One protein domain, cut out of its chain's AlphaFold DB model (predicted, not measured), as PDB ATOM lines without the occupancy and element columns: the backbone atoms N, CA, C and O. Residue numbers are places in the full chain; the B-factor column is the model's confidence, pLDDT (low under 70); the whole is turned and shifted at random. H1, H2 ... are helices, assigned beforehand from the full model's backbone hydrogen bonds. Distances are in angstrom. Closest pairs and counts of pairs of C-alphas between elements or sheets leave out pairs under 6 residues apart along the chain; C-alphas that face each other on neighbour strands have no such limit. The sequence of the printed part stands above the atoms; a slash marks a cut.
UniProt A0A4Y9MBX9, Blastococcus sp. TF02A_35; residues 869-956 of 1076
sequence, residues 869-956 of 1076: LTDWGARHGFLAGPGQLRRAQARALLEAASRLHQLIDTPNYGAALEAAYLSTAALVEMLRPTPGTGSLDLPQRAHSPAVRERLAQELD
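What this domain is: This is residues 869 to 956 of the 1076 residues of a protein of Blastococcus sp. TF02A_35 (UniProt A0A4Y9MBX9). Two long helices, H2 and H3, fold back on each other as a helical hairpin, and three shorter helices gather toward the end of it away from the link between them. H1 packs on the early part of H2, the short H4 packs on H3, and H5 crosses H3 on the side away from H2. The printed part has 88 residues with five named helices, H1 to H5 in order along the chain, and no named strand; the class is all helix. It is compact, with a radius of gyration of the C-alphas of 13.1 A, and spans 38 by 27 by 22 A.

Where its parts are: H1 is residues 869 to 875, 9.7 A from first to last C-alpha, and begins with C-alpha 869 at (225.928, 205.295, 177.955). H2, residues 884 to 903, is the longest helix by residues and measures 28.3 A. H3, residues 909 to 927, measures 27.5 A and begins with C-alpha 909 at (217.658, 211.281, 194.623). H4 is residues 938 to 942, 5.8 A long. H5 is residues 945 to 954, 14.3 A long, and ends with C-alpha 954 at (232.634, 193.992, 197.365).

How they stand to each other: H3 is the hub, touching H2, H4 and H5. H2 and H3 form a helical hairpin, opposite ways at a shallow tilt of 24 degrees, with the closest C-alphas, those of Leu 903 and Tyr 909, 4.9 A apart. H3 touches H4 with residues 917 to 922 alone; the closest C-alphas, of Ala 921 and Ala 942, are 5.2 A apart. H3 touches H5 with residues 920 to 925 alone, and their lines are about perpendicular at 89 degrees; the closest C-alphas, of Ala 921 and Leu 951, are 6.4 A apart. H1 and H2 are also a helical hairpin, opposite ways at a shallow tilt of 17 degrees; H2 touches H1 with residues 885 to 889 alone, and the closest C-alphas, of Thr 870 and Ala 888, are 6.6 A apart. H1 and H4 are close but not clearly touching, with the closest C-alphas, of Asp 871 and Leu 938, 6.4 A apart. H5 is apart from H1 and H2, and H2 is apart from H4. In H1, H2, H3 and H4 every O i to N i+4 pair is within hydrogen-bond range; in H5 2 of 6 are, beside 3 of 7 O i to N i+3 pairs.

The domain as a whole: The two C-alphas farthest apart, those of Asp 905 and Gly 932, are 39.1 A apart. The printed part has no cut. The links H2 to H3 and H4 to H5 are tight, those from H1 to H2 and H3 to H4 are short, and no link is long. The mean pLDDT of the printed part is 82.6; residues 934, 949 and 951 to 956 are under 70, and the mean over H5 is 69.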
ATOM      1  N   LEU A 869     225.235 204.915 179.193       95.94
ATOM      2  CA  LEU A 869     225.928 205.295 177.955       95.94
ATOM      3  C   LEU A 869     227.407 204.912 177.982       95.94
ATOM      4  O   LEU A 869     227.955 204.553 176.945       95.94
ATOM      5  N   THR A 870     228.046 204.927 179.153       96.00
ATOM      6  CA  THR A 870     229.422 204.434 179.312       96.00
ATOM      7  C   THR A 870     229.523 202.944 178.996       96.00
ATOM      8  O   THR A 870     230.425 202.525 178.270       96.00
ATOM      9  N   ASP A 871     228.583 202.142 179.500       93.81
ATOM     10  CA  ASP A 871     228.513 200.717 179.168       93.81
ATOM     11  C   ASP A 871     228.161 200.471 177.701       93.81
ATOM     12  O   ASP A 871     228.827 199.698 177.009       93.81
ATOM     13  N   TRP A 872     227.118 201.147 177.218       94.44
ATOM     14  CA  TRP A 872     226.690 201.061 175.831       94.44
ATOM     15  C   TRP A 872     227.839 201.424 174.887       94.44
ATOM     16  O   TRP A 872     228.146 200.659 173.974       94.44
ATOM     17  N   GLY A 873     228.546 202.522 175.152       94.69
ATOM     18  CA  GLY A 873     229.680 202.967 174.353       94.69
ATOM     19  C   GLY A 873     230.788 201.917 174.291       94.69
ATOM     20  O   GLY A 873     231.296 201.621 173.209       94.69
ATOM     21  N   ALA A 874     231.108 201.278 175.419       93.25
ATOM     22  CA  ALA A 874     232.094 200.199 175.456       93.25
ATOM     23  C   ALA A 874     231.730 199.037 174.521       93.25
ATOM     24  O   ALA A 874     232.563 198.562 173.746       93.25
ATOM     25  N   ARG A 875     230.455 198.624 174.526       90.25
ATOM     26  CA  ARG A 875     229.936 197.575 173.631       90.25
ATOM     27  C   ARG A 875     229.928 197.977 172.153       90.25
ATOM     28  O   ARG A 875     229.930 197.100 171.295       90.25
ATOM     29  N   HIS A 876     229.977 199.273 171.851       91.56
ATOM     30  CA  HIS A 876     230.016 199.817 170.487       91.56
ATOM     31  C   HIS A 876     231.438 200.246 170.060       91.56
ATOM     32  O   HIS A 876     231.645 200.946 169.066       91.56
ATOM     33  N   GLY A 877     232.452 199.762 170.786       92.25
ATOM     34  CA  GLY A 877     233.866 199.906 170.443       92.25
ATOM     35  C   GLY A 877     234.499 201.229 170.878       92.25
ATOM     36  O   GLY A 877     235.600 201.555 170.426       92.25
ATOM     37  N   PHE A 878     233.830 201.999 171.735       96.25
ATOM     38  CA  PHE A 878     234.493 203.021 172.540       96.25
ATOM     39  C   PHE A 878     235.196 202.356 173.736       96.25
ATOM     40  O   PHE A 878     234.992 201.184 174.032       96.25
ATOM     41  N   LEU A 879     236.060 203.095 174.425       95.75
ATOM     42  CA  LEU A 879     236.739 202.701 175.663       95.75
ATOM     43  C   LEU A 879     237.563 201.400 175.559       95.75
ATOM     44  O   LEU A 879     237.772 200.716 176.561       95.75
ATOM     45  N   ALA A 880     238.056 201.072 174.358       90.12
ATOM     46  CA  ALA A 880     238.804 199.845 174.070       90.12
ATOM     47  C   ALA A 880     240.227 199.820 174.665       90.12
ATOM     48  O   ALA A 880     240.854 198.764 174.753       90.12
ATOM     49  N   GLY A 881     240.765 200.977 175.056       83.81
ATOM     50  CA  GLY A 881     242.097 201.090 175.635       83.81
ATOM     51  C   GLY A 881     242.177 200.519 177.060       83.81
ATOM     52  O   GLY A 881     241.188 200.546 177.802       83.81
ATOM     53  N   PRO A 882     243.365 200.064 177.509       76.44
ATOM     54  CA  PRO A 882     243.536 199.464 178.830       76.44
ATOM     55  C   PRO A 882     242.985 200.339 179.971       76.44
ATOM     56  O   PRO A 882     243.402 201.484 180.198       76.44
ATOM     57  N   GLY A 883     242.003 199.795 180.692       85.94
ATOM     58  CA  GLY A 883     241.364 200.436 181.841       85.94
ATOM     59  C   GLY A 883     240.509 201.672 181.529       85.94
ATOM     60  O   GLY A 883     240.079 202.329 182.474       85.94
ATOM     61  N   GLN A 884     240.253 202.017 180.259       90.75
ATOM     62  CA  GLN A 884     239.403 203.165 179.902       90.75
ATOM     63  C   GLN A 884     237.973 202.990 180.417       90.75
ATOM     64  O   GLN A 884     237.461 203.886 181.080       90.75
ATOM     65  N   LEU A 885     237.374 201.817 180.196       93.25
ATOM     66  CA  LEU A 885     236.032 201.506 180.690       93.25
ATOM     67  C   LEU A 885     235.936 201.603 182.221       93.25
ATOM     68  O   LEU A 885     235.021 202.233 182.747       93.25
ATOM     69  N   ARG A 886     236.929 201.066 182.942       89.88
ATOM     70  CA  ARG A 886     237.019 201.200 184.405       89.88
ATOM     71  C   ARG A 886     237.073 202.670 184.829       89.88
ATOM     72  O   ARG A 886     236.362 203.056 185.747       89.88
ATOM     73  N   ARG A 887     237.906 203.494 184.181       90.25
ATOM     74  CA  ARG A 887     238.018 204.928 184.506       90.25
ATOM     75  C   ARG A 887     236.716 205.680 184.239       90.25
ATOM     76  O   ARG A 887     236.315 206.473 185.080       90.25
ATOM     77  N   ALA A 888     236.056 205.402 183.117       93.31
ATOM     78  CA  ALA A 888     234.780 206.024 182.779       93.31
ATOM     79  C   ALA A 888     233.680 205.641 183.786       93.31
ATOM     80  O   ALA A 888     233.006 206.520 184.309       93.31
ATOM     81  N   GLN A 889     233.562 204.359 184.157       92.38
ATOM     82  CA  GLN A 889     232.589 203.935 185.175       92.38
ATOM     83  C   GLN A 889     232.919 204.471 186.575       92.38
ATOM     84  O   GLN A 889     232.014 204.841 187.316       92.38
ATOM     85  N   ALA A 890     234.200 204.592 186.934       84.25
ATOM     86  CA  ALA A 890     234.605 205.244 188.181       84.25
ATOM     87  C   ALA A 890     234.267 206.743 188.186       84.25
ATOM     88  O   ALA A 890     233.859 207.274 189.220       84.25
ATOM     89  N   ARG A 891     234.395 207.429 187.040       91.44
ATOM     90  CA  ARG A 891     233.974 208.828 186.907       91.44
ATOM     91  C   ARG A 891     232.459 208.966 187.044       91.44
ATOM     92  O   ARG A 891     232.024 209.790 187.839       91.44
ATOM     93  N   ALA A 892     231.685 208.135 186.346       91.44
ATOM     94  CA  ALA A 892     230.226 208.120 186.454       91.44
ATOM     95  C   ALA A 892     229.761 207.845 187.898       91.44
ATOM     96  O   ALA A 892     228.871 208.526 188.398       91.44
ATOM     97  N   LEU A 893     230.420 206.922 188.612       90.25
ATOM     98  CA  LEU A 893     230.165 206.675 190.034       90.25
ATOM     99  C   LEU A 893     230.445 207.911 190.903       90.25
ATOM    100  O   LEU A 893     229.647 208.236 191.778       90.25
ATOM    101  N   LEU A 894     231.565 208.604 190.671       82.44
ATOM    102  CA  LEU A 894     231.922 209.807 191.426       82.44
ATOM    103  C   LEU A 894     230.906 210.941 191.215       82.44
ATOM    104  O   LEU A 894     230.496 211.579 192.185       82.44
ATOM    105  N   GLU A 895     230.485 211.178 189.970       87.00
ATOM    106  CA  GLU A 895     229.457 212.178 189.651       87.00
ATOM    107  C   GLU A 895     228.114 211.802 190.288       87.00
ATOM    108  O   GLU A 895     227.512 212.617 190.992       87.00
ATOM    109  N   ALA A 896     227.697 210.539 190.164       85.00
ATOM    110  CA  ALA A 896     226.485 210.030 190.800       85.00
ATOM    111  C   ALA A 896     226.508 210.193 192.331       85.00
ATOM    112  O   ALA A 896     225.526 210.652 192.913       85.00
ATOM    113  N   ALA A 897     227.633 209.891 192.988       78.69
ATOM    114  CA  ALA A 897     227.808 210.075 194.430       78.69
ATOM    115  C   ALA A 897     227.753 211.557 194.844       78.69
ATOM    116  O   ALA A 897     227.117 211.909 195.841       78.69
ATOM    117  N   SER A 898     228.361 212.444 194.052       81.06
ATOM    118  CA  SER A 898     228.277 213.894 194.254       81.06
ATOM    119  C   SER A 898     226.832 214.400 194.134       81.06
ATOM    120  O   SER A 898     226.359 215.163 194.981       81.06
ATOM    121  N   ARG A 899     226.079 213.928 193.128       85.25
ATOM    122  CA  ARG A 899     224.659 214.280 192.959       85.25
ATOM    123  C   ARG A 899     223.763 213.699 194.031       85.25
ATOM    124  O   ARG A 899     222.823 214.376 194.433       85.25
ATOM    125  N   LEU A 900     224.044 212.492 194.512       78.62
ATOM    126  CA  LEU A 900     223.332 211.901 195.641       78.62
ATOM    127  C   LEU A 900     223.359 212.833 196.848       78.62
ATOM    128  O   LEU A 900     222.304 213.124 197.401       78.62
ATOM    129  N   HIS A 901     224.530 213.372 197.190       75.44
ATOM    130  CA  HIS A 901     224.657 214.339 198.277       75.44
ATOM    131  C   HIS A 901     223.834 215.616 198.029       75.44
ATOM    132  O   HIS A 901     223.165 216.100 198.935       75.44
ATOM    133  N   GLN A 902     223.828 216.134 196.796       79.75
ATOM    134  CA  GLN A 902     223.059 217.336 196.433       79.75
ATOM    135  C   GLN A 902     221.539 217.115 196.426       79.75
ATOM    136  O   GLN A 902     220.780 218.063 196.620       79.75
ATOM    137  N   LEU A 903     221.088 215.892 196.144       81.75
ATOM    138  CA  LEU A 903     219.681 215.577 195.900       81.75
ATOM    139  C   LEU A 903     219.017 214.811 197.042       81.75
ATOM    140  O   LEU A 903     217.818 214.566 196.920       81.75
ATOM    141  N   ILE A 904     219.742 214.441 198.106       78.50
ATOM    142  CA  ILE A 904     219.276 213.530 199.167       78.50
ATOM    143  C   ILE A 904     217.958 213.974 199.818       78.50
ATOM    144  O   ILE A 904     217.100 213.140 200.088       78.50
ATOM    145  N   ASP A 905     217.745 215.285 199.949       79.25
ATOM    146  CA  ASP A 905     216.526 215.875 200.518       79.25
ATOM    147  C   ASP A 905     215.418 216.130 199.476       79.25
ATOM    148  O   ASP A 905     214.378 216.723 199.768       79.25
ATOM    149  N   THR A 906     215.625 215.715 198.225       77.81
ATOM    150  CA  THR A 906     214.670 215.890 197.127       77.81
ATOM    151  C   THR A 906     214.066 214.545 196.726       77.81
ATOM    152  O   THR A 906     214.762 213.532 196.726       77.81
ATOM    153  N   PRO A 907     212.813 214.498 196.235       74.94
ATOM    154  CA  PRO A 907     212.204 213.257 195.744       74.94
ATOM    155  C   PRO A 907     212.896 212.667 194.494       74.94
ATOM    156  O   PRO A 907     212.453 211.650 193.970       74.94
ATOM    157  N   ASN A 908     213.965 213.298 193.992       72.38
ATOM    158  CA  ASN A 908     214.666 212.914 192.769       72.38
ATOM    159  C   ASN A 908     215.997 212.183 193.024       72.38
ATOM    160  O   ASN A 908     216.654 211.796 192.055       72.38
ATOM    161  N   TYR A 909     216.394 211.957 194.285       80.00
ATOM    162  CA  TYR A 909     217.658 211.281 194.623       80.00
ATOM    163  C   TYR A 909     217.757 209.855 194.056       80.00
ATOM    164  O   TYR A 909     218.851 209.384 193.756       80.00
ATOM    165  N   GLY A 910     216.618 209.179 193.852       80.62
ATOM    166  CA  GLY A 910     216.573 207.784 193.406       80.62
ATOM    167  C   GLY A 910     217.264 207.527 192.063       80.62
ATOM    168  O   GLY A 910     217.879 206.480 191.892       80.62
ATOM    169  N   ALA A 911     217.238 208.484 191.129       84.12
ATOM    170  CA  ALA A 911     217.937 208.330 189.851       84.12
ATOM    171  C   ALA A 911     219.468 208.404 190.014       84.12
ATOM    172  O   ALA A 911     220.183 207.620 189.396       84.12
ATOM    173  N   ALA A 912     219.962 209.275 190.902       83.06
ATOM    174  CA  ALA A 912     221.383 209.339 191.246       83.06
ATOM    175  C   ALA A 912     221.832 208.095 192.039       83.06
ATOM    176  O   ALA A 912     222.941 207.601 191.839       83.06
ATOM    177  N   LEU A 913     220.952 207.536 192.882       81.12
ATOM    178  CA  LEU A 913     221.195 206.266 193.577       81.12
ATOM    179  C   LEU A 913     221.326 205.106 192.594       81.12
ATOM    180  O   LEU A 913     222.258 204.311 192.688       81.12
ATOM    181  N   GLU A 914     220.408 205.033 191.632       85.94
ATOM    182  CA  GLU A 914     220.460 204.036 190.570       85.94
ATOM    183  C   GLU A 914     221.740 204.188 189.738       85.94
ATOM    184  O   GLU A 914     222.395 203.191 189.461       85.94
ATOM    185  N   ALA A 915     222.148 205.412 189.393       88.25
ATOM    186  CA  ALA A 915     223.400 205.668 188.679       88.25
ATOM    187  C   ALA A 915     224.628 205.138 189.441       88.25
ATOM    188  O   ALA A 915     225.425 204.374 188.890       88.25
ATOM    189  N   ALA A 916     224.737 205.465 190.735       85.50
ATOM    190  CA  ALA A 916     225.817 204.978 191.590       85.50
ATOM    191  C   ALA A 916     225.821 203.442 191.664       85.50
ATOM    192  O   ALA A 916     226.868 202.809 191.514       85.50
ATOM    193  N   TYR A 917     224.646 202.830 191.815       84.69
ATOM    194  CA  TYR A 917     224.493 201.378 191.793       84.69
ATOM    195  C   TYR A 917     224.951 200.761 190.462       84.69
ATOM    196  O   TYR A 917     225.762 199.837 190.468       84.69
ATOM    197  N   LEU A 918     224.493 201.285 189.320       90.19
ATOM    198  CA  LEU A 918     224.829 200.765 187.990       90.19
ATOM    199  C   LEU A 918     226.330 200.867 187.694       90.19
ATOM    200  O   LEU A 918     226.923 199.913 187.189       90.19
ATOM    201  N   SER A 919     226.964 201.991 188.031       89.81
ATOM    202  CA  SER A 919     228.406 202.160 187.831       89.81
ATOM    203  C   SER A 919     229.235 201.292 188.775       89.81
ATOM    204  O   SER A 919     230.239 200.723 188.348       89.81
ATOM    205  N   THR A 920     228.795 201.103 190.022       85.38
ATOM    206  CA  THR A 920     229.439 200.154 190.947       85.38
ATOM    207  C   THR A 920     229.320 198.724 190.419       85.38
ATOM    208  O   THR A 920     230.318 198.010 190.345       85.38
ATOM    209  N   ALA A 921     228.127 198.327 189.966       85.56
ATOM    210  CA  ALA A 921     227.874 197.022 189.364       85.56
ATOM    211  C   ALA A 921     228.793 196.751 188.170       85.56
ATOM    212  O   ALA A 921     229.381 195.675 188.072       85.56
ATOM    213  N   ALA A 922     228.974 197.745 187.296       90.25
ATOM    214  CA  ALA A 922     229.890 197.645 186.168       90.25
ATOM    215  C   ALA A 922     231.347 197.438 186.622       90.25
ATOM    216  O   ALA A 922     232.051 196.595 186.071       90.25
ATOM    217  N   LEU A 923     231.817 198.193 187.623       87.06
ATOM    218  CA  LEU A 923     233.188 198.086 188.145       87.06
ATOM    219  C   LEU A 923     233.465 196.718 188.780       87.06
ATOM    220  O   LEU A 923     234.531 196.137 188.559       87.06
ATOM    221  N   VAL A 924     232.495 196.204 189.527       82.38
ATOM    222  CA  VAL A 924     232.522 194.877 190.141       82.38
ATOM    223  C   VAL A 924     232.525 193.773 189.077       82.38
ATOM    224  O   VAL A 924     233.345 192.853 189.126       82.38
ATOM    225  N   GLU A 925     231.675 193.882 188.054       85.25
ATOM    226  CA  GLU A 925     231.648 192.933 186.935       85.25
ATOM    227  C   GLU A 925     232.977 192.936 186.149       85.25
ATOM    228  O   GLU A 925     233.394 191.904 185.629       85.25
ATOM    229  N   MET A 926     233.711 194.056 186.104       84.12
ATOM    230  CA  MET A 926     235.054 194.092 185.505       84.12
ATOM    231  C   MET A 926     236.118 193.369 186.340       84.12
ATOM    232  O   MET A 926     237.099 192.886 185.773       84.12
ATOM    233  N   LEU A 927     235.973 193.318 187.670       78.69
ATOM    234  CA  LEU A 927     236.882 192.569 188.549       78.69
ATOM    235  C   LEU A 927     236.694 191.063 188.379       78.69
ATOM    236  O   LEU A 927     237.664 190.307 188.336       78.69
ATOM    237  N   ARG A 928     235.438 190.633 188.260       79.38
ATOM    238  CA  ARG A 928     235.063 189.246 187.999       79.38
ATOM    239  C   ARG A 928     233.972 189.256 186.929       79.38
ATOM    240  O   ARG A 928     232.837 189.570 187.277       79.38
ATOM    241  N   PRO A 929     234.265 188.904 185.667       78.12
ATOM    242  CA  PRO A 929     233.252 188.838 184.614       78.12
ATOM    243  C   PRO A 929     232.162 187.804 184.917       78.12
ATOM    244  O   PRO A 929     232.431 186.761 185.515       78.12
ATOM    245  N   THR A 930     230.922 188.067 184.500       74.88
ATOM    246  CA  THR A 930     229.823 187.091 184.582       74.88
ATOM    247  C   THR A 930     229.673 186.373 183.236       74.88
ATOM    248  O   THR A 930     229.385 187.024 182.232       74.88
ATOM    249  N   PRO A 931     229.868 185.045 183.150       74.31
ATOM    250  CA  PRO A 931     229.679 184.324 181.894       74.31
ATOM    251  C   PRO A 931     228.231 184.427 181.389       74.31
ATOM    252  O   PRO A 931     227.289 184.304 182.166       74.31
ATOM    253  N   GLY A 932     228.047 184.622 180.080       72.06
ATOM    254  CA  GLY A 932     226.723 184.597 179.439       72.06
ATOM    255  C   GLY A 932     225.893 185.883 179.551       72.06
ATOM    256  O   GLY A 932     224.817 185.937 178.965       72.06
ATOM    257  N   THR A 933     226.378 186.930 180.228       70.50
ATOM    258  CA  THR A 933     225.668 188.222 180.346       70.50
ATOM    259  C   THR A 933     226.063 189.245 179.278       70.50
ATOM    260  O   THR A 933     225.473 190.316 179.223       70.50
ATOM    261  N   GLY A 934     227.023 188.933 178.400       69.19
ATOM    262  CA  GLY A 934     227.620 189.900 177.465       69.19
ATOM    263  C   GLY A 934     226.671 190.531 176.434       69.19
ATOM    264  O   GLY A 934     227.018 191.554 175.851       69.19
ATOM    265  N   SER A 935     225.485 189.957 176.211       75.00
ATOM    266  CA  SER A 935     224.442 190.518 175.337       75.00
ATOM    267  C   SER A 935     223.407 191.386 176.065       75.00
ATOM    268  O   SER A 935     222.576 192.003 175.403       75.00
ATOM    269  N   LEU A 936     223.427 191.421 177.401       85.56
ATOM    270  CA  LEU A 936     222.470 192.161 178.226       85.56
ATOM    271  C   LEU A 936     222.908 193.618 178.433       85.56
ATOM    272  O   LEU A 936     224.108 193.917 178.492       85.56
ATOM    273  N   ASP A 937     221.936 194.517 178.605       90.06
ATOM    274  CA  ASP A 937     222.185 195.919 178.960       90.06
ATOM    275  C   ASP A 937     222.702 196.056 180.409       90.06
ATOM    276  O   ASP A 937     222.552 195.148 181.233       90.06
ATOM    277  N   LEU A 938     223.352 197.179 180.743       91.06
ATOM    278  CA  LEU A 938     223.916 197.372 182.084       91.06
ATOM    279  C   LEU A 938     222.873 197.196 183.204       91.06
ATOM    280  O   LEU A 938     223.180 196.492 184.164       91.06
ATOM    281  N   PRO A 939     221.651 197.762 183.127       89.81
ATOM    282  CA  PRO A 939     220.614 197.489 184.118       89.81
ATOM    283  C   PRO A 939     220.320 195.998 184.317       89.81
ATOM    284  O   PRO A 939     220.293 195.539 185.457       89.81
ATOM    285  N   GLN A 940     220.147 195.228 183.242       89.56
ATOM    286  CA  GLN A 940     219.904 193.786 183.293       89.56
ATOM    287  C   GLN A 940     221.083 193.034 183.915       89.56
ATOM    288  O   GLN A 940     220.870 192.148 184.743       89.56
ATOM    289  N   ARG A 941     222.323 193.399 183.563       89.06
ATOM    290  CA  ARG A 941     223.525 192.779 184.139       89.06
ATOM    291  C   ARG A 941     223.693 193.122 185.609       89.06
ATOM    292  O   ARG A 941     223.863 192.211 186.413       89.06
ATOM    293  N   ALA A 942     223.555 194.394 185.973       85.56
ATOM    294  CA  ALA A 942     223.636 194.866 187.351       85.56
ATOM    295  C   ALA A 942     222.615 194.166 188.254       85.56
ATOM    296  O   ALA A 942     222.937 193.787 189.375       85.56
ATOM    297  N   HIS A 943     221.404 193.930 187.736       84.75
ATOM    298  CA  HIS A 943     220.327 193.249 188.452       84.75
ATOM    299  C   HIS A 943     220.384 191.718 188.361       84.75
ATOM    300  O   HIS A 943     219.542 191.048 188.962       84.75
ATOM    301  N   SER A 944     221.356 191.151 187.637       83.50
ATOM    302  CA  SER A 944     221.540 189.703 187.601       83.50
ATOM    303  C   SER A 944     221.899 189.193 189.002       83.50
ATOM    304  O   SER A 944     222.647 189.873 189.715       83.50
ATOM    305  N   PRO A 945     221.410 188.009 189.417       77.38
ATOM    306  CA  PRO A 945     221.719 187.457 190.737       77.38
ATOM    307  C   PRO A 945     223.223 187.455 191.023       77.38
ATOM    308  O   PRO A 945     223.656 187.939 192.057       77.38
ATOM    309  N   ALA A 946     224.023 187.049 190.036       75.31
ATOM    310  CA  ALA A 946     225.465 186.927 190.172       75.31
ATOM    311  C   ALA A 946     226.225 188.261 190.282       75.31
ATOM    312  O   ALA A 946     227.376 188.224 190.697       75.31
ATOM    313  N   VAL A 947     225.673 189.404 189.851       75.44
ATOM    314  CA  VAL A 947     226.294 190.738 190.033       75.44
ATOM    315  C   VAL A 947     225.748 191.425 191.280       75.44
ATOM    316  O   VAL A 947     226.499 192.082 191.988       75.44
ATOM    317  N   ARG A 948     224.451 191.253 191.567       70.94
ATOM    318  CA  ARG A 948     223.807 191.757 192.791       70.94
ATOM    319  C   ARG A 948     224.435 191.217 194.036       70.94
ATOM    320  O   ARG A 948     224.614 191.947 195.001       70.94
ATOM    321  N   GLU A 949     224.685 189.927 193.989       69.00
ATOM    322  CA  GLU A 949     225.422 189.290 195.026       69.00
ATOM    323  C   GLU A 949     226.813 189.893 194.979       69.00
ATOM    324  O   GLU A 949     227.012 190.634 195.895       69.00
ATOM    325  N   ARG A 950     227.609 189.873 193.887       72.06
ATOM    326  CA  ARG A 950     228.908 190.607 193.671       72.06
ATOM    327  C   ARG A 950     229.092 192.028 194.170       72.06
ATOM    328  O   ARG A 950     230.223 192.478 194.331       72.06
ATOM    329  N   LEU A 951     228.019 192.729 194.444       66.56
ATOM    330  CA  LEU A 951     228.072 194.036 195.068       66.56
ATOM    331  C   LEU A 951     228.048 193.962 196.600       66.56
ATOM    332  O   LEU A 951     228.520 194.886 197.242       66.56
ATOM    333  N   ALA A 952     227.505 192.904 197.187       60.59
ATOM    334  CA  ALA A 952     227.286 192.700 198.611       60.59
ATOM    335  C   ALA A 952     228.555 192.281 199.399       60.59
ATOM    336  O   ALA A 952     228.714 192.737 200.525       60.59
ATOM    337  N   GLN A 953     229.467 191.488 198.837       62.66
ATOM    338  CA  GLN A 953     230.822 191.140 199.312       62.66
ATOM    339  C   GLN A 953     231.801 192.265 198.951       62.66
ATOM    340  O   GLN A 953     232.685 192.530 199.752       62.66
ATOM    341  N   GLU A 954     231.671 192.947 197.797       58.75
ATOM    342  CA  GLU A 954     232.634 193.992 197.365       58.75
ATOM    343  C   GLU A 954     232.349 195.423 197.895       58.75
ATOM    344  O   GLU A 954     233.268 196.237 197.929       58.75
ATOM    345  N   LEU A 955     231.117 195.784 198.302       56.38
ATOM    346  CA  LEU A 955     230.805 197.096 198.939       56.38
ATOM    347  C   LEU A 955     231.054 197.140 200.459       56.38
ATOM    348  O   LEU A 955     230.846 198.160 201.111       56.38
ATOM    349  N   ASP A 956     231.545 196.026 200.972       53.53
ATOM    350  CA  ASP A 956     232.583 195.895 201.974       53.53
ATOM    351  C   ASP A 956     232.446 196.599 203.324       53.53
ATOM    352  O   ASP A 956     232.878 197.723 203.583       53.53
TER     353      ASP A 956